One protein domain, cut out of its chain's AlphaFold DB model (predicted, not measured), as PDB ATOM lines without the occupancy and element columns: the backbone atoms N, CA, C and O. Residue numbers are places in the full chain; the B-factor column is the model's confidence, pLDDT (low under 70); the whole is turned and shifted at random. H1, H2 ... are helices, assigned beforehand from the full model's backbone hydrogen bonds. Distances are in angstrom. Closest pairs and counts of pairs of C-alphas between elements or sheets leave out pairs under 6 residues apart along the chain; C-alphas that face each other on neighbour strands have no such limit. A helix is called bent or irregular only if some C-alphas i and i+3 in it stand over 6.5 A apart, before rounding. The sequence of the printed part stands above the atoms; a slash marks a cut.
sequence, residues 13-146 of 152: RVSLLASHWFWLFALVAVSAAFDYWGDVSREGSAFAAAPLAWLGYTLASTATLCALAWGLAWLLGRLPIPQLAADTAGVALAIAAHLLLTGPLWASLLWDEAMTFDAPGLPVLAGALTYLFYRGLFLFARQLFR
ATOM      1  N   ARG A  13     137.073 164.595 131.763       59.50
ATOM      2  CA  ARG A  13     137.365 163.749 130.591       59.50
ATOM      3  C   ARG A  13     138.243 162.549 130.958       59.50
ATOM      4  O   ARG A  13     137.930 161.428 130.570       59.50
ATOM      5  N   VAL A  14     139.287 162.749 131.766       61.66
ATOM      6  CA  VAL A  14     140.144 161.655 132.270       61.66
ATOM      7  C   VAL A  14     139.353 160.675 133.148       61.66
ATOM      8  O   VAL A  14     139.559 159.466 133.052       61.66
ATOM      9  N   SER A  15     138.407 161.168 133.953       73.44
ATOM     10  CA  SER A  15     137.519 160.332 134.776       73.44
ATOM     11  C   SER A  15     136.576 159.464 133.930       73.44
ATOM     12  O   SER A  15     136.439 158.266 134.185       73.44
ATOM     13  N   LEU A  16     135.984 160.034 132.873       70.88
ATOM     14  CA  LEU A  16     135.098 159.312 131.955       70.88
ATOM     15  C   LEU A  16     135.844 158.230 131.169       70.88
ATOM     16  O   LEU A  16     135.407 157.081 131.150       70.88
ATOM     17  N   LEU A  17     137.003 158.557 130.589       77.00
ATOM     18  CA  LEU A  17     137.806 157.594 129.823       77.00
ATOM     19  C   LEU A  17     138.382 156.470 130.705       77.00
ATOM     20  O   LEU A  17     138.655 155.378 130.208       77.00
ATOM     21  N   ALA A  18     138.527 156.702 132.013       83.50
ATOM     22  CA  ALA A  18     138.934 155.690 132.987       83.50
ATOM     23  C   ALA A  18     137.771 154.821 133.512       83.50
ATOM     24  O   ALA A  18     138.014 153.869 134.270       83.50
ATOM     25  N   SER A  19     136.528 155.119 133.122       91.44
ATOM     26  CA  SER A  19     135.335 154.381 133.532       91.44
ATOM     27  C   SER A  19     135.034 153.235 132.573       91.44
ATOM     28  O   SER A  19     134.754 153.439 131.396       91.44
ATOM     29  N   HIS A  20     135.029 152.008 133.088       93.94
ATOM     30  CA  HIS A  20     134.617 150.848 132.296       93.94
ATOM     31  C   HIS A  20     133.138 150.921 131.887       93.94
ATOM     32  O   HIS A  20     132.777 150.552 130.782       93.94
ATOM     33  N   TRP A  21     132.269 151.470 132.729       95.94
ATOM     34  CA  TRP A  21     130.857 151.603 132.388       95.94
ATOM     35  C   TRP A  21     130.623 152.500 131.171       95.94
ATOM     36  O   TRP A  21     129.792 152.171 130.334       95.94
ATOM     37  N   PHE A  22     131.407 153.576 131.025       95.12
ATOM     38  CA  PHE A  22     131.350 154.424 129.832       95.12
ATOM     39  C   PHE A  22     131.634 153.610 128.563       95.12
ATOM     40  O   PHE A  22     130.845 153.620 127.623       95.12
ATOM     41  N   TRP A  23     132.733 152.852 128.562       95.44
ATOM     42  CA  TRP A  23     133.125 152.044 127.408       95.44
ATOM     43  C   TRP A  23     132.198 150.858 127.156       95.44
ATOM     44  O   TRP A  23     131.939 150.537 126.002       95.44
ATOM     45  N   LEU A  24     131.671 150.228 128.209       96.56
ATOM     46  CA  LEU A  24     130.665 149.179 128.076       96.56
ATOM     47  C   LEU A  24     129.415 149.719 127.375       96.56
ATOM     48  O   LEU A  24     128.960 149.123 126.405       96.56
ATOM     49  N   PHE A  25     128.884 150.860 127.817       97.19
ATOM     50  CA  PHE A  25     127.687 151.445 127.209       97.19
ATOM     51  C   PHE A  25     127.938 151.967 125.798       97.19
ATOM     52  O   PHE A  25     127.066 151.828 124.946       97.19
ATOM     53  N   ALA A  26     129.133 152.491 125.518       96.00
ATOM     54  CA  ALA A  26     129.527 152.838 124.157       96.00
ATOM     55  C   ALA A  26     129.530 151.603 123.240       96.00
ATOM     56  O   ALA A  26     128.980 151.659 122.144       96.00
ATOM     57  N   LEU A  27     130.092 150.477 123.697       96.50
ATOM     58  CA  LEU A  27     130.080 149.221 122.943       96.50
ATOM     59  C   LEU A  27     128.656 148.714 122.715       96.50
ATOM     60  O   LEU A  27     128.309 148.400 121.584       96.50
ATOM     61  N   VAL A  28     127.817 148.699 123.754       96.75
ATOM     62  CA  VAL A  28     126.410 148.288 123.640       96.75
ATOM     63  C   VAL A  28     125.656 149.174 122.646       96.75
ATOM     64  O   VAL A  28     124.938 148.652 121.801       96.75
ATOM     65  N   ALA A  29     125.851 150.496 122.686       96.62
ATOM     66  CA  ALA A  29     125.208 151.422 121.754       96.62
ATOM     67  C   ALA A  29     125.644 151.181 120.300       96.62
ATOM     68  O   ALA A  29     124.810 151.176 119.396       96.62
ATOM     69  N   VAL A  30     126.939 150.942 120.070       97.50
ATOM     70  CA  VAL A  30     127.466 150.612 118.739       97.50
ATOM     71  C   VAL A  30     126.916 149.271 118.254       97.50
ATOM     72  O   VAL A  30     126.456 149.179 117.120       97.50
ATOM     73  N   SER A  31     126.907 148.245 119.108       96.19
ATOM     74  CA  SER A  31     126.334 146.937 118.782       96.19
ATOM     75  C   SER A  31     124.847 147.033 118.443       96.19
ATOM     76  O   SER A  31     124.435 146.473 117.436       96.19
ATOM     77  N   ALA A  32     124.064 147.795 119.213       96.38
ATOM     78  CA  ALA A  32     122.644 148.013 118.947       96.38
ATOM     79  C   ALA A  32     122.401 148.744 117.614       96.38
ATOM     80  O   ALA A  32     121.457 148.427 116.896       96.38
ATOM     81  N   ALA A  33     123.266 149.694 117.244       96.38
ATOM     82  CA  ALA A  33     123.181 150.366 115.948       96.38
ATOM     83  C   ALA A  33     123.475 149.413 114.776       96.38
ATOM     84  O   ALA A  33     122.792 149.471 113.753       96.38
ATOM     85  N   PHE A  34     124.466 148.527 114.924       96.75
ATOM     86  CA  PHE A  34     124.762 147.499 113.923       96.75
ATOM     87  C   PHE A  34     123.648 146.463 113.800       96.75
ATOM     88  O   PHE A  34     123.319 146.082 112.681       96.75
ATOM     89  N   ASP A  35     123.071 146.038 114.921       93.62
ATOM     90  CA  ASP A  35     121.938 145.112 114.969       93.62
ATOM     91  C   ASP A  35     120.724 145.701 114.238       93.62
ATOM     92  O   ASP A  35     120.238 145.127 113.263       93.62
ATOM     93  N   TYR A  36     120.354 146.938 114.593       94.62
ATOM     94  CA  TYR A  36     119.311 147.691 113.902       94.62
ATOM     95  C   TYR A  36     119.554 147.749 112.394       94.62
ATOM     96  O   TYR A  36     118.682 147.378 111.609       94.62
ATOM     97  N   TRP A  37     120.749 148.186 111.985       94.81
ATOM     98  CA  TRP A  37     121.106 148.302 110.575       94.81
ATOM     99  C   TRP A  37     121.047 146.953 109.849       94.81
ATOM    100  O   TRP A  37     120.528 146.871 108.734       94.81
ATOM    101  N   GLY A  38     121.567 145.895 110.468       93.38
ATOM    102  CA  GLY A  38     121.611 144.552 109.899       93.38
ATOM    103  C   GLY A  38     120.225 143.992 109.598       93.38
ATOM    104  O   GLY A  38     120.031 143.387 108.544       93.38
ATOM    105  N   ASP A  39     119.255 144.234 110.475       90.81
ATOM    106  CA  ASP A  39     117.905 143.711 110.290       90.81
ATOM    107  C   ASP A  39     117.045 144.552 109.344       90.81
ATOM    108  O   ASP A  39     116.310 143.978 108.538       90.81
ATOM    109  N   VAL A  40     117.168 145.886 109.347       92.88
ATOM    110  CA  VAL A  40     116.408 146.731 108.401       92.88
ATOM    111  C   VAL A  40     116.966 146.701 106.979       92.88
ATOM    112  O   VAL A  40     116.231 146.973 106.033       92.88
ATOM    113  N   SER A  41     118.251 146.380 106.807       91.75
ATOM    114  CA  SER A  41     118.878 146.259 105.481       91.75
ATOM    115  C   SER A  41     118.645 144.899 104.818       91.75
ATOM    116  O   SER A  41     118.907 144.747 103.623       91.75
ATOM    117  N   ARG A  42     118.148 143.904 105.562       91.50
ATOM    118  CA  ARG A  42     117.871 142.565 105.039       91.50
ATOM    119  C   ARG A  42     116.536 142.552 104.295       91.50
ATOM    120  O   ARG A  42     115.477 142.730 104.896       91.50
ATOM    121  N   GLU A  43     116.585 142.288 102.992       88.25
ATOM    122  CA  GLU A  43     115.382 142.143 102.168       88.25
ATOM    123  C   GLU A  43     114.449 141.054 102.722       88.25
ATOM    124  O   GLU A  43     114.885 139.962 103.090       88.25
ATOM    125  N   GLY A  44     113.152 141.363 102.789       83.75
ATOM    126  CA  GLY A  44     112.125 140.443 103.282       83.75
ATOM    127  C   GLY A  44     112.087 140.253 104.802       83.75
ATOM    128  O   GLY A  44     111.305 139.431 105.274       83.75
ATOM    129  N   SER A  45     112.892 140.987 105.583       85.12
ATOM    130  CA  SER A  45     112.781 140.950 107.044       85.12
ATOM    131  C   SER A  45     111.503 141.655 107.518       85.12
ATOM    132  O   SER A  45     111.080 142.664 106.950       85.12
ATOM    133  N   ALA A  46     110.902 141.155 108.603       83.44
ATOM    134  CA  ALA A  46     109.782 141.835 109.260       83.44
ATOM    135  C   ALA A  46     110.187 143.238 109.760       83.44
ATOM    136  O   ALA A  46     109.386 144.169 109.743       83.44
ATOM    137  N   PHE A  47     111.463 143.417 110.119       86.69
ATOM    138  CA  PHE A  47     112.020 144.686 110.590       86.69
ATOM    139  C   PHE A  47     112.075 145.761 109.501       86.69
ATOM    140  O   PHE A  47     111.795 146.931 109.767       86.69
ATOM    141  N   ALA A  48     112.369 145.369 108.258       87.25
ATOM    142  CA  ALA A  48     112.388 146.273 107.112       87.25
ATOM    143  C   ALA A  48     110.993 146.832 106.777       87.25
ATOM    144  O   ALA A  48     110.889 147.915 106.200       87.25
ATOM    145  N   ALA A  49     109.919 146.132 107.162       87.25
ATOM    146  CA  ALA A  49     108.549 146.587 106.940       87.25
ATOM    147  C   ALA A  49     108.126 147.733 107.881       87.25
ATOM    148  O   ALA A  49     107.214 148.487 107.542       87.25
ATOM    149  N   ALA A  50     108.787 147.901 109.035       88.94
ATOM    150  CA  ALA A  50     108.438 148.928 110.022       88.94
ATOM    151  C   ALA A  50     109.669 149.566 110.719       88.94
ATOM    152  O   ALA A  50     109.735 149.646 111.941       88.94
ATOM    153  N   PRO A  51     110.643 150.132 109.991       91.25
ATOM    154  CA  PRO A  51     111.947 150.521 110.549       91.25
ATOM    155  C   PRO A  51     111.881 151.505 111.732       91.25
ATOM    156  O   PRO A  51     112.679 151.415 112.660       91.25
ATOM    157  N   LEU A  52     110.916 152.430 111.750       93.06
ATOM    158  CA  LEU A  52     110.775 153.402 112.844       93.06
ATOM    159  C   LEU A  52     110.306 152.766 114.157       93.06
ATOM    160  O   LEU A  52     110.763 153.159 115.230       93.06
ATOM    161  N   ALA A  53     109.411 151.787 114.071       92.19
ATOM    162  CA  ALA A  53     108.926 151.038 115.222       92.19
ATOM    163  C   ALA A  53     110.058 150.183 115.819       92.19
ATOM    164  O   ALA A  53     110.270 150.192 117.034       92.19
ATOM    165  N   TRP A  54     110.877 149.567 114.956       91.69
ATOM    166  CA  TRP A  54     112.062 148.815 115.369       91.69
ATOM    167  C   TRP A  54     113.090 149.731 116.031       91.69
ATOM    168  O   TRP A  54     113.560 149.435 117.124       91.69
ATOM    169  N   LEU A  55     113.360 150.903 115.445       95.00
ATOM    170  CA  LEU A  55     114.259 151.894 116.036       95.00
ATOM    171  C   LEU A  55     113.798 152.304 117.441       95.00
ATOM    172  O   LEU A  55     114.610 152.371 118.364       95.00
ATOM    173  N   GLY A  56     112.496 152.554 117.613       95.31
ATOM    174  CA  GLY A  56     111.905 152.854 118.915       95.31
ATOM    175  C   GLY A  56     112.145 151.732 119.926       95.31
ATOM    176  O   GLY A  56     112.634 151.998 121.028       95.31
ATOM    177  N   TYR A  57     111.857 150.486 119.538       93.69
ATOM    178  CA  TYR A  57     112.112 149.306 120.363       93.69
ATOM    179  C   TYR A  57     113.592 149.184 120.743       93.69
ATOM    180  O   TYR A  57     113.906 149.042 121.926       93.69
ATOM    181  N   THR A  58     114.509 149.285 119.776       94.88
ATOM    182  CA  THR A  58     115.953 149.165 120.005       94.88
ATOM    183  C   THR A  58     116.443 150.242 120.970       94.88
ATOM    184  O   THR A  58     117.184 149.934 121.907       94.88
ATOM    185  N   LEU A  59     116.008 151.496 120.803       96.81
ATOM    186  CA  LEU A  59     116.399 152.605 121.677       96.81
ATOM    187  C   LEU A  59     115.884 152.417 123.109       96.81
ATOM    188  O   LEU A  59     116.666 152.525 124.056       96.81
ATOM    189  N   ALA A  60     114.594 152.107 123.279       96.69
ATOM    190  CA  ALA A  60     113.989 151.906 124.594       96.69
ATOM    191  C   ALA A  60     114.603 150.699 125.325       96.69
ATOM    192  O   ALA A  60     114.990 150.796 126.496       96.69
ATOM    193  N   SER A  61     114.776 149.585 124.613       95.75
ATOM    194  CA  SER A  61     115.407 148.367 125.125       95.75
ATOM    195  C   SER A  61     116.850 148.613 125.547       95.75
ATOM    196  O   SER A  61     117.223 148.301 126.676       95.75
ATOM    197  N   THR A  62     117.645 149.266 124.699       97.19
ATOM    198  CA  THR A  62     119.054 149.561 124.997       97.19
ATOM    199  C   THR A  62     119.193 150.497 126.194       97.19
ATOM    200  O   THR A  62     119.971 150.230 127.112       97.19
ATOM    201  N   ALA A  63     118.419 151.587 126.227       98.00
ATOM    202  CA  ALA A  63     118.474 152.554 127.317       98.00
ATOM    203  C   ALA A  63     118.080 151.918 128.658       98.00
ATOM    204  O   ALA A  63     118.760 152.113 129.668       98.00
ATOM    205  N   THR A  64     117.009 151.120 128.666       97.94
ATOM    206  CA  THR A  64     116.528 150.458 129.884       97.94
ATOM    207  C   THR A  64     117.466 149.352 130.348       97.94
ATOM    208  O   THR A  64     117.729 149.268 131.545       97.94
ATOM    209  N   LEU A  65     118.051 148.574 129.435       97.50
ATOM    210  CA  LEU A  65     119.068 147.579 129.768       97.50
ATOM    211  C   LEU A  65     120.296 148.226 130.430       97.50
ATOM    212  O   LEU A  65     120.736 147.766 131.485       97.50
ATOM    213  N   CYS A  66     120.820 149.319 129.865       98.06
ATOM    214  CA  CYS A  66     121.952 150.051 130.443       98.06
ATOM    215  C   CYS A  66     121.616 150.640 131.821       98.06
ATOM    216  O   CYS A  66     122.412 150.523 132.757       98.06
ATOM    217  N   ALA A  67     120.428 151.237 131.964       98.06
ATOM    218  CA  ALA A  67     119.965 151.790 133.233       98.06
ATOM    219  C   ALA A  67     119.820 150.705 134.312       98.06
ATOM    220  O   ALA A  67     120.268 150.904 135.442       98.06
ATOM    221  N   LEU A  68     119.255 149.545 133.959       98.38
ATOM    222  CA  LEU A  68     119.146 148.394 134.853       98.38
ATOM    223  C   LEU A  68     120.524 147.865 135.247       98.38
ATOM    224  O   LEU A  68     120.774 147.685 136.435       98.38
ATOM    225  N   ALA A  69     121.433 147.669 134.289       98.19
ATOM    226  CA  ALA A  69     122.773 147.155 134.563       98.19
ATOM    227  C   ALA A  69     123.530 148.058 135.544       98.19
ATOM    228  O   ALA A  69     124.043 147.574 136.554       98.19
ATOM    229  N   TRP A  70     123.534 149.371 135.294       98.00
ATOM    230  CA  TRP A  70     124.151 150.342 136.197       98.00
ATOM    231  C   TRP A  70     123.461 150.377 137.564       98.00
ATOM    232  O   TRP A  70     124.125 150.303 138.597       98.00
ATOM    233  N   GLY A  71     122.130 150.494 137.584       98.25
ATOM    234  CA  GLY A  71     121.353 150.637 138.813       98.25
ATOM    235  C   GLY A  71     121.462 149.416 139.726       98.25
ATOM    236  O   GLY A  71     121.658 149.564 140.933       98.25
ATOM    237  N   LEU A  72     121.403 148.211 139.153       98.31
ATOM    238  CA  LEU A  72     121.544 146.954 139.886       98.31
ATOM    239  C   LEU A  72     122.975 146.757 140.384       98.31
ATOM    240  O   LEU A  72     123.158 146.421 141.551       98.31
ATOM    241  N   ALA A  73     123.988 147.025 139.555       97.81
ATOM    242  CA  ALA A  73     125.383 146.971 139.988       97.81
ATOM    243  C   ALA A  73     125.665 147.956 141.130       97.81
ATOM    244  O   ALA A  73     126.314 147.605 142.116       97.81
ATOM    245  N   TRP A  74     125.133 149.176 141.037       97.56
ATOM    246  CA  TRP A  74     125.249 150.181 142.087       97.56
ATOM    247  C   TRP A  74     124.566 149.747 143.387       97.56
ATOM    248  O   TRP A  74     125.143 149.906 144.461       97.56
ATOM    249  N   LEU A  75     123.363 149.171 143.302       98.25
ATOM    250  CA  LEU A  75     122.642 148.669 144.471       98.25
ATOM    251  C   LEU A  75     123.400 147.510 145.133       98.25
ATOM    252  O   LEU A  75     123.599 147.524 146.346       98.25
ATOM    253  N   LEU A  76     123.864 146.542 144.340       97.62
ATOM    254  CA  LEU A  76     124.645 145.398 144.814       97.62
ATOM    255  C   LEU A  76     126.008 145.814 145.373       97.62
ATOM    256  O   LEU A  76     126.482 145.213 146.331       97.62
ATOM    257  N   GLY A  77     126.613 146.876 144.839       96.62
ATOM    258  CA  GLY A  77     127.863 147.448 145.344       96.62
ATOM    259  C   GLY A  77     127.752 148.057 146.746       96.62
ATOM    260  O   GLY A  77     128.770 148.360 147.362       96.62
ATOM    261  N   ARG A  78     126.534 148.222 147.284       97.00
ATOM    262  CA  ARG A  78     126.311 148.604 148.690       97.00
ATOM    263  C   ARG A  78     126.427 147.425 149.659       97.00
ATOM    264  O   ARG A  78     126.419 147.640 150.869       97.00
ATOM    265  N   LEU A  79     126.498 146.196 149.151       96.69
ATOM    266  CA  LEU A  79     126.680 144.982 149.943       96.69
ATOM    267  C   LEU A  79     128.176 144.718 150.194       96.69
ATOM    268  O   LEU A  79     129.016 145.187 149.425       96.69
ATOM    269  N   PRO A  80     128.543 143.939 151.231       96.12
ATOM    270  CA  PRO A  80     129.935 143.595 151.530       96.12
ATOM    271  C   PRO A  80     130.475 142.509 150.579       96.12
ATOM    272  O   PRO A  80     130.903 141.440 151.011       96.12
ATOM    273  N   ILE A  81     130.433 142.767 149.270       95.56
ATOM    274  CA  ILE A  81     130.914 141.867 148.215       95.56
ATOM    275  C   ILE A  81     131.926 142.585 147.312       95.56
ATOM    276  O   ILE A  81     131.910 143.813 147.213       95.56
ATOM    277  N   PRO A  82     132.812 141.852 146.614       96.50
ATOM    278  CA  PRO A  82     133.729 142.466 145.658       96.50
ATOM    279  C   PRO A  82     132.980 143.215 144.546       96.50
ATOM    280  O   PRO A  82     132.045 142.672 143.959       96.50
ATOM    281  N   GLN A  83     133.450 144.415 144.179       94.81
ATOM    282  CA  GLN A  83     132.818 145.236 143.132       94.81
ATOM    283  C   GLN A  83     132.661 144.483 141.803       94.81
ATOM    284  O   GLN A  83     131.637 144.606 141.148       94.81
ATOM    285  N   LEU A  84     133.643 143.656 141.420       96.31
ATOM    286  CA  LEU A  84     133.554 142.838 140.206       96.31
ATOM    287  C   LEU A  84     132.358 141.874 140.245       96.31
ATOM    288  O   LEU A  84     131.683 141.696 139.233       96.31
ATOM    289  N   ALA A  85     132.090 141.266 141.404       97.12
ATOM    290  CA  ALA A  85     130.949 140.379 141.585       97.12
ATOM    291  C   ALA A  85     129.630 141.166 141.539       97.12
ATOM    292  O   ALA A  85     128.699 140.730 140.868       97.12
ATOM    293  N   ALA A  86     129.579 142.340 142.179       97.88
ATOM    294  CA  ALA A  86     128.422 143.235 142.131       97.88
ATOM    295  C   ALA A  86     128.098 143.692 140.699       97.88
ATOM    296  O   ALA A  86     126.954 143.573 140.266       97.88
ATOM    297  N   ASP A  87     129.104 144.148 139.945       98.00
ATOM    298  CA  ASP A  87     128.937 144.592 138.559       98.00
ATOM    299  C   ASP A  87     128.456 143.438 137.661       98.00
ATOM    300  O   ASP A  87     127.500 143.591 136.902       98.00
ATOM    301  N   THR A  88     129.078 142.258 137.786       98.25
ATOM    302  CA  THR A  88     128.732 141.071 136.984       98.25
ATOM    303  C   THR A  88     127.311 140.595 137.271       98.25
ATOM    304  O   THR A  88     126.549 140.325 136.343       98.25
ATOM    305  N   ALA A  89     126.929 140.524 138.549       98.00
ATOM    306  CA  ALA A  89     125.571 140.175 138.949       98.00
ATOM    307  C   ALA A  89     124.558 141.237 138.495       98.00
ATOM    308  O   ALA A  89     123.474 140.881 138.041       98.00
ATOM    309  N   GLY A  90     124.921 142.523 138.543       98.12
ATOM    310  CA  GLY A  90     124.104 143.618 138.024       98.12
ATOM    311  C   GLY A  90     123.819 143.479 136.527       98.12
ATOM    312  O   GLY A  90     122.665 143.568 136.118       98.12
ATOM    313  N   VAL A  91     124.842 143.177 135.719       98.44
ATOM    314  CA  VAL A  91     124.679 142.900 134.280       98.44
ATOM    315  C   VAL A  91     123.810 141.663 134.043       98.44
ATOM    316  O   VAL A  91     122.875 141.719 133.247       98.44
ATOM    317  N   ALA A  92     124.072 140.561 134.747       98.38
ATOM    318  CA  ALA A  92     123.302 139.326 134.601       98.38
ATOM    319  C   ALA A  92     121.812 139.533 134.926       98.38
ATOM    320  O   ALA A  92     120.939 139.120 134.161       98.38
ATOM    321  N   LEU A  93     121.515 140.223 136.031       98.19
ATOM    322  CA  LEU A  93     120.147 140.550 136.428       98.19
ATOM    323  C   LEU A  93     119.481 141.527 135.458       98.19
ATOM    324  O   LEU A  93     118.293 141.381 135.192       98.19
ATOM    325  N   ALA A  94     120.218 142.490 134.902       98.38
ATOM    326  CA  ALA A  94     119.680 143.410 133.904       98.38
ATOM    327  C   ALA A  94     119.265 142.682 132.622       98.38
ATOM    328  O   ALA A  94     118.186 142.947 132.099       98.38
ATOM    329  N   ILE A  95     120.074 141.728 132.153       97.81
ATOM    330  CA  ILE A  95     119.731 140.888 130.998       97.81
ATOM    331  C   ILE A  95     118.505 140.032 131.317       97.81
ATOM    332  O   ILE A  95     117.571 139.994 130.523       97.81
ATOM    333  N   ALA A  96     118.466 139.394 132.489       97.19
ATOM    334  CA  ALA A  96     117.314 138.595 132.902       97.19
ATOM    335  C   ALA A  96     116.032 139.442 132.954       97.19
ATOM    336  O   ALA A  96     115.011 139.061 132.388       97.19
ATOM    337  N   ALA A  97     116.098 140.616 133.585       96.81
ATOM    338  CA  ALA A  97     114.985 141.554 133.669       96.81
ATOM    339  C   ALA A  97     114.567 142.073 132.289       96.81
ATOM    340  O   ALA A  97     113.380 142.254 132.037       96.81
ATOM    341  N   HIS A  98     115.514 142.284 131.377       96.12
ATOM    342  CA  HIS A  98     115.190 142.684 130.019       96.12
ATOM    343  C   HIS A  98     114.450 141.580 129.264       96.12
ATOM    344  O   HIS A  98     113.356 141.818 128.769       96.12
ATOM    345  N   LEU A  99     114.979 140.359 129.250       94.94
ATOM    346  CA  LEU A  99     114.362 139.244 128.527       94.94
ATOM    347  C   LEU A  99     112.988 138.863 129.086       94.94
ATOM    348  O   LEU A  99     112.109 138.464 128.331       94.94
ATOM    349  N   LEU A 100     112.792 138.985 130.400       94.00
ATOM    350  CA  LEU A 100     111.549 138.581 131.053       94.00
ATOM    351  C   LEU A 100     110.511 139.699 131.154       94.00
ATOM    352  O   LEU A 100     109.325 139.401 131.261       94.00
ATOM    353  N   LEU A 101     110.936 140.968 131.183       94.25
ATOM    354  CA  LEU A 101     110.056 142.093 131.509       94.25
ATOM    355  C   LEU A 101     110.173 143.230 130.496       94.25
ATOM    356  O   LEU A 101     109.205 143.516 129.797       94.25
ATOM    357  N   THR A 102     111.323 143.912 130.420       94.38
ATOM    358  CA  THR A 102     111.375 145.179 129.667       94.38
ATOM    359  C   THR A 102     111.375 144.978 128.154       94.38
ATOM    360  O   THR A 102     110.760 145.769 127.457       94.38
ATOM    361  N   GLY A 103     111.987 143.912 127.638       92.62
ATOM    362  CA  GLY A 103     111.927 143.525 126.227       92.62
ATOM    363  C   GLY A 103     110.494 143.235 125.777       92.62
ATOM    364  O   GLY A 103     109.990 143.963 124.924       92.62
ATOM    365  N   PRO A 104     109.782 142.271 126.395       92.75
ATOM    366  CA  PRO A 104     108.372 142.018 126.094       92.75
ATOM    367  C   PRO A 104     107.486 143.265 126.237       92.75
ATOM    368  O   PRO A 104     106.622 143.514 125.397       92.75
ATOM    369  N   LEU A 105     107.735 144.096 127.257       93.56
ATOM    370  CA  LEU A 105     107.035 145.369 127.433       93.56
ATOM    371  C   LEU A 105     107.233 146.291 126.221       93.56
ATOM    372  O   LEU A 105     106.250 146.750 125.643       93.56
ATOM    373  N   TRP A 106     108.475 146.553 125.807       94.31
ATOM    374  CA  TRP A 106     108.740 147.427 124.662       94.31
ATOM    375  C   TRP A 106     108.249 146.835 123.348       94.31
ATOM    376  O   TRP A 106     107.741 147.583 122.517       94.31
ATOM    377  N   ALA A 107     108.344 145.516 123.172       91.12
ATOM    378  CA  ALA A 107     107.818 144.836 121.995       91.12
ATOM    379  C   ALA A 107     106.301 145.044 121.887       91.12
ATOM    380  O   ALA A 107     105.817 145.476 120.845       91.12
ATOM    381  N   SER A 108     105.563 144.874 122.988       90.44
ATOM    382  CA  SER A 108     104.112 145.097 123.001       90.44
ATOM    383  C   SER A 108     103.709 146.558 122.756       90.44
ATOM    384  O   SER A 108     102.680 146.817 122.143       90.44
ATOM    385  N   LEU A 109     104.518 147.525 123.206       92.44
ATOM    386  CA  LEU A 109     104.214 148.953 123.061       92.44
ATOM    387  C   LEU A 109     104.612 149.538 121.704       92.44
ATOM    388  O   LEU A 109     104.014 150.525 121.279       92.44
ATOM    389  N   LEU A 110     105.659 149.003 121.073       91.19
ATOM    390  CA  LEU A 110     106.311 149.636 119.923       91.19
ATOM    391  C   LEU A 110     106.343 148.756 118.672       91.19
ATOM    392  O   LEU A 110     106.529 149.307 117.594       91.19
ATOM    393  N   TRP A 111     106.184 147.436 118.797       80.88
ATOM    394  CA  TRP A 111     106.401 146.471 117.708       80.88
ATOM    395  C   TRP A 111     105.218 145.515 117.456       80.88
ATOM    396  O   TRP A 111     105.150 144.919 116.389       80.88
ATOM    397  N   ASP A 112     104.268 145.403 118.393       71.69
ATOM    398  CA  ASP A 112     103.066 144.544 118.319       71.69
ATOM    399  C   ASP A 112     103.361 143.035 118.141       71.69
ATOM    400  O   ASP A 112     102.535 142.264 117.659       71.69
ATOM    401  N   GLU A 113     104.545 142.581 118.576       70.81
ATOM    402  CA  GLU A 113     104.876 141.155 118.692       70.81
ATOM    403  C   GLU A 113     105.018 140.735 120.156       70.81
ATOM    404  O   GLU A 113     105.700 141.374 120.964       70.81
ATOM    405  N   ALA A 114     104.421 139.591 120.490       67.31
ATOM    406  CA  ALA A 114     104.650 138.929 121.764       67.31
ATOM    407  C   ALA A 114     106.019 138.229 121.746       67.31
ATOM    408  O   ALA A 114     106.127 137.049 121.411       67.31
ATOM    409  N   MET A 115     107.077 138.952 122.117       73.75
ATOM    410  CA  MET A 115     108.391 138.341 122.324       73.75
ATOM    411  C   MET A 115     108.396 137.529 123.619       73.75
ATOM    412  O   MET A 115     108.189 138.064 124.709       73.75
ATOM    413  N   THR A 116     108.653 136.230 123.498       77.94
ATOM    414  CA  THR A 116     108.851 135.318 124.628       77.94
ATOM    415  C   THR A 116     110.194 134.617 124.480       77.94
ATOM    416  O   THR A 116     110.598 134.241 123.382       77.94
ATOM    417  N   PHE A 117     110.916 134.487 125.592       77.12
ATOM    418  CA  PHE A 117     112.217 133.829 125.629       77.12
ATOM    419  C   PHE A 117     112.121 132.585 126.512       77.12
ATOM    420  O   PHE A 117     112.069 132.695 127.735       77.12
ATOM    421  N   ASP A 118     112.138 131.405 125.893       79.56
ATOM    422  CA  ASP A 118     111.956 130.124 126.594       79.56
ATOM    423  C   ASP A 118     113.164 129.718 127.451       79.56
ATOM    424  O   ASP A 118     113.042 128.966 128.419       79.56
ATOM    425  N   ALA A 119     114.354 130.225 127.117       85.75
ATOM    426  CA  ALA A 119     115.607 129.872 127.781       85.75
ATOM    427  C   ALA A 119     116.440 131.116 128.143       85.75
ATOM    428  O   ALA A 119     117.550 131.282 127.631       85.75
ATOM    429  N   PRO A 120     115.964 131.988 129.055       88.75
ATOM    430  CA  PRO A 120     116.658 133.231 129.405       88.75
ATOM    431  C   PRO A 120     118.009 132.983 130.096       88.75
ATOM    432  O   PRO A 120     118.889 133.840 130.069       88.75
ATOM    433  N   GLY A 121     118.209 131.797 130.685       93.06
ATOM    434  CA  GLY A 121     119.438 131.450 131.399       93.06
ATOM    435  C   GLY A 121     120.691 131.450 130.518       93.06
ATOM    436  O   GLY A 121     121.743 131.901 130.968       93.06
ATOM    437  N   LEU A 122     120.590 130.995 129.262       94.12
ATOM    438  CA  LEU A 122     121.734 130.958 128.344       94.12
ATOM    439  C   LEU A 122     122.209 132.370 127.951       94.12
ATOM    440  O   LEU A 122     123.394 132.649 128.140       94.12
ATOM    441  N   PRO A 123     121.337 133.289 127.490       93.94
ATOM    442  CA  PRO A 123     121.709 134.687 127.275       93.94
ATOM    443  C   PRO A 123     122.258 135.382 128.523       93.94
ATOM    444  O   PRO A 123     123.232 136.125 128.426       93.94
ATOM    445  N   VAL A 124     121.679 135.128 129.703       97.44
ATOM    446  CA  VAL A 124     122.167 135.699 130.970       97.44
ATOM    447  C   VAL A 124     123.593 135.237 131.260       97.44
ATOM    448  O   VAL A 124     124.460 136.061 131.555       97.44
ATOM    449  N   LEU A 125     123.861 133.933 131.131       97.38
ATOM    450  CA  LEU A 125     125.201 133.379 131.306       97.38
ATOM    451  C   LEU A 125     126.178 133.952 130.273       97.38
ATOM    452  O   LEU A 125     127.257 134.416 130.641       97.38
ATOM    453  N   ALA A 126     125.793 133.960 128.996       96.38
ATOM    454  CA  ALA A 126     126.609 134.496 127.913       96.38
ATOM    455  C   ALA A 126     126.952 135.974 128.146       96.38
ATOM    456  O   ALA A 126     128.110 136.370 128.008       96.38
ATOM    457  N   GLY A 127     125.981 136.783 128.570       96.12
ATOM    458  CA  GLY A 127     126.196 138.189 128.888       96.12
ATOM    459  C   GLY A 127     127.092 138.402 130.107       96.12
ATOM    460  O   GLY A 127     127.969 139.262 130.068       96.12
ATOM    461  N   ALA A 128     126.954 137.585 131.155       97.62
ATOM    462  CA  ALA A 128     127.827 137.659 132.326       97.62
ATOM    463  C   ALA A 128     129.285 137.311 131.973       97.62
ATOM    464  O   ALA A 128     130.212 138.028 132.355       97.62
ATOM    465  N   LEU A 129     129.495 136.246 131.190       98.19
ATOM    466  CA  LEU A 129     130.817 135.856 130.690       98.19
ATOM    467  C   LEU A 129     131.410 136.925 129.764       98.19
ATOM    468  O   LEU A 129     132.589 137.257 129.882       98.19
ATOM    469  N   THR A 130     130.585 137.508 128.894       97.50
ATOM    470  CA  THR A 130     130.988 138.606 128.005       97.50
ATOM    471  C   THR A 130     131.409 139.833 128.805       97.50
ATOM    472  O   THR A 130     132.447 140.425 128.511       97.50
ATOM    473  N   TYR A 131     130.667 140.185 129.860       97.62
ATOM    474  CA  TYR A 131     131.041 141.272 130.762       97.62
ATOM    475  C   TYR A 131     132.377 141.000 131.457       97.62
ATOM    476  O   TYR A 131     133.236 141.878 131.479       97.62
ATOM    477  N   LEU A 132     132.594 139.793 131.987       98.12
ATOM    478  CA  LEU A 132     133.861 139.427 132.628       98.12
ATOM    479  C   LEU A 132     135.039 139.506 131.653       98.12
ATOM    480  O   LEU A 132     136.083 140.069 131.992       98.12
ATOM    481  N   PHE A 133     134.862 138.997 130.432       97.88
ATOM    482  CA  PHE A 133     135.862 139.094 129.374       97.88
ATOM    483  C   PHE A 133     136.179 140.556 129.037       97.88
ATOM    484  O   PHE A 133     137.337 140.972 129.102       97.88
ATOM    485  N   TYR A 134     135.146 141.363 128.780       97.31
ATOM    486  CA  TYR A 134     135.258 142.806 128.572       97.31
ATOM    487  C   TYR A 134     136.012 143.489 129.722       97.31
ATOM    488  O   TYR A 134     136.933 144.279 129.504       97.31
ATOM    489  N   ARG A 135     135.655 143.166 130.969       96.19
ATOM    490  CA  ARG A 135     136.252 143.756 132.165       96.19
ATOM    491  C   ARG A 135     137.730 143.399 132.280       96.19
ATOM    492  O   ARG A 135     138.528 144.268 132.634       96.19
ATOM    493  N   GLY A 136     138.095 142.167 131.932       95.81
ATOM    494  CA  GLY A 136     139.479 141.717 131.814       95.81
ATOM    495  C   GLY A 136     140.262 142.526 130.780       95.81
ATOM    496  O   GLY A 136     141.306 143.088 131.117       95.81
ATOM    497  N   LEU A 137     139.728 142.670 129.562       95.62
ATOM    498  CA  LEU A 137     140.347 143.477 128.502       95.62
ATOM    499  C   LEU A 137     140.532 144.935 128.923       95.62
ATOM    500  O   LEU A 137     141.596 145.517 128.716       95.62
ATOM    501  N   PHE A 138     139.519 145.522 129.559       94.12
ATOM    502  CA  PHE A 138     139.578 146.897 130.037       94.12
ATOM    503  C   PHE A 138     140.686 147.096 131.079       94.12
ATOM    504  O   PHE A 138     141.448 148.062 131.014       94.12
ATOM    505  N   LEU A 139     140.798 146.184 132.049       92.50
ATOM    506  CA  LEU A 139     141.844 146.244 133.069       92.50
ATOM    507  C   LEU A 139     143.236 146.027 132.469       92.50
ATOM    508  O   LEU A 139     144.164 146.743 132.844       92.50
ATOM    509  N   PHE A 140     143.369 145.098 131.523       92.44
ATOM    510  CA  PHE A 140     144.611 144.854 130.794       92.44
ATOM    511  C   PHE A 140     145.058 146.093 130.010       92.44
ATOM    512  O   PHE A 140     146.175 146.573 130.199       92.44
ATOM    513  N   ALA A 141     144.163 146.692 129.217       90.62
ATOM    514  CA  ALA A 141     144.445 147.931 128.498       90.62
ATOM    515  C   ALA A 141     144.859 149.050 129.464       90.62
ATOM    516  O   ALA A 141     145.870 149.719 129.257       90.62
ATOM    517  N   ARG A 142     144.148 149.206 130.587       88.06
ATOM    518  CA  ARG A 142     144.524 150.187 131.612       88.06
ATOM    519  C   ARG A 142     145.915 149.961 132.183       88.06
ATOM    520  O   ARG A 142     146.531 150.949 132.559       88.06
ATOM    521  N   GLN A 143     146.384 148.722 132.306       87.75
ATOM    522  CA  GLN A 143     147.735 148.429 132.787       87.75
ATOM    523  C   GLN A 143     148.798 148.792 131.749       87.75
ATOM    524  O   GLN A 143     149.793 149.407 132.127       87.75
ATOM    525  N   LEU A 144     148.566 148.485 130.469       87.44
ATOM    526  CA  LEU A 144     149.492 148.818 129.378       87.44
ATOM    527  C   LEU A 144     149.739 150.326 129.244       87.44
ATOM    528  O   LEU A 144     150.847 150.741 128.924       87.44
ATOM    529  N   PHE A 145     148.722 151.144 129.522       81.94
ATOM    530  CA  PHE A 145     148.801 152.602 129.401       81.94
ATOM    531  C   PHE A 145     149.041 153.326 130.736       81.94
ATOM    532  O   PHE A 145     148.819 154.536 130.824       81.94
ATOM    533  N   ARG A 146     149.487 152.628 131.797       77.06
ATOM    534  CA  ARG A 146     149.917 153.312 133.031       77.06
ATOM    535  C   ARG A 146     151.225 154.063 132.764       77.06
ATOM    536  O   ARG A 146     152.204 153.419 132.390       77.06
TER     537      ARG A 146
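AT A GLANCE: This is residues 13 to 146 of the 152 residues of an uncharacterized protein of Erythrobacteraceae bacterium HL-111 (UniProt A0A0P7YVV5). Four long helices follow one another round an elongated body: H2 and H4 make a narrow V, H5 folds back along H4 as a hairpin and bends near its end, and H6 crosses from H5a to the first residues of H2, over the open side of the V. The short H3 sits at the turn between H2 and H4, and the short H1 leads into the other end of H2. The printed part has 134 residues with six named helices, H1 to H6 in order, and no named strand; the class is all helix. It is compact, with a radius of gyration of the C-alphas of 16.4 A, and spans 49 by 30 by 24 A.

IN THESE COORDINATES: Start with H5, residues 83 to 110, the longest helix; find C-alpha 83 at (132.818, 145.236, 143.132). By its hydrogen bonds it was assigned as one helix, but it is bent: C-alphas 100 and 103 are 6.9 A apart. Its arms are H5a, residues 83 to 100, 25.3 A long, and H5b, residues 103 to 110. Before it comes H4, residues 51 to 76, 36.9 A; after it H6, residues 121 to 144, 34.8 A, which ends at C-alpha 144, (149.492, 148.818, 129.378). H2 is residues 20 to 40, 30.3 A. H1, residues 13 to 17, begins at C-alpha 13, (137.365, 163.749, 130.591), and H3 is residues 46 to 49.

HOW THE PARTS SIT: Look first at H5a and H4, a helical hairpin: they touch, closest at the C-alphas of Gly 90 and Ala 73, 4.1 A, opposite ways at a tilt of 37 degrees, only just steep. H5b touches H4 at residues 53 to 61, with the C-alphas of Leu 110 and Ala 53 closest at 5.6 A. Residues 88 to 96 of H5a touch residues 121 to 132 of H6; the closest C-alphas are those of Ala 92 and Val 124, 5.3 A. H4 touches H2 at a shallow tilt of 22 degrees, opposite ways, closest at the C-alphas of Pro 51 and Val 40, 6.2 A. H2 and H6 only just touch, with 3 pairs of C-alphas within 8 A, closest at His 20 and Phe 138, 6.7 A. H3 and H2 touch only at the corner; the C-alphas of Ala 48 and Val 40 are closest, 4.2 A. H1 is close to H2 but not clearly touching, with the C-alphas of Leu 16 and Phe 22 closest at 6.5 A. H4 and H6 are apart, as are H2 and H5a. In H1, H2, H4, H5a, H5b and H6 every O i to N i+4 pair is within hydrogen-bond range; H3 is too short for such a pair.

THE WHOLE: The farthest C-alphas, those of Gly 44 and Pro 80, are 51.5 A apart. The printed part has no cut and no long link. The mean pLDDT of the printed part is 92.2; look for values under 70 at residues 13 to 14 and residue 114.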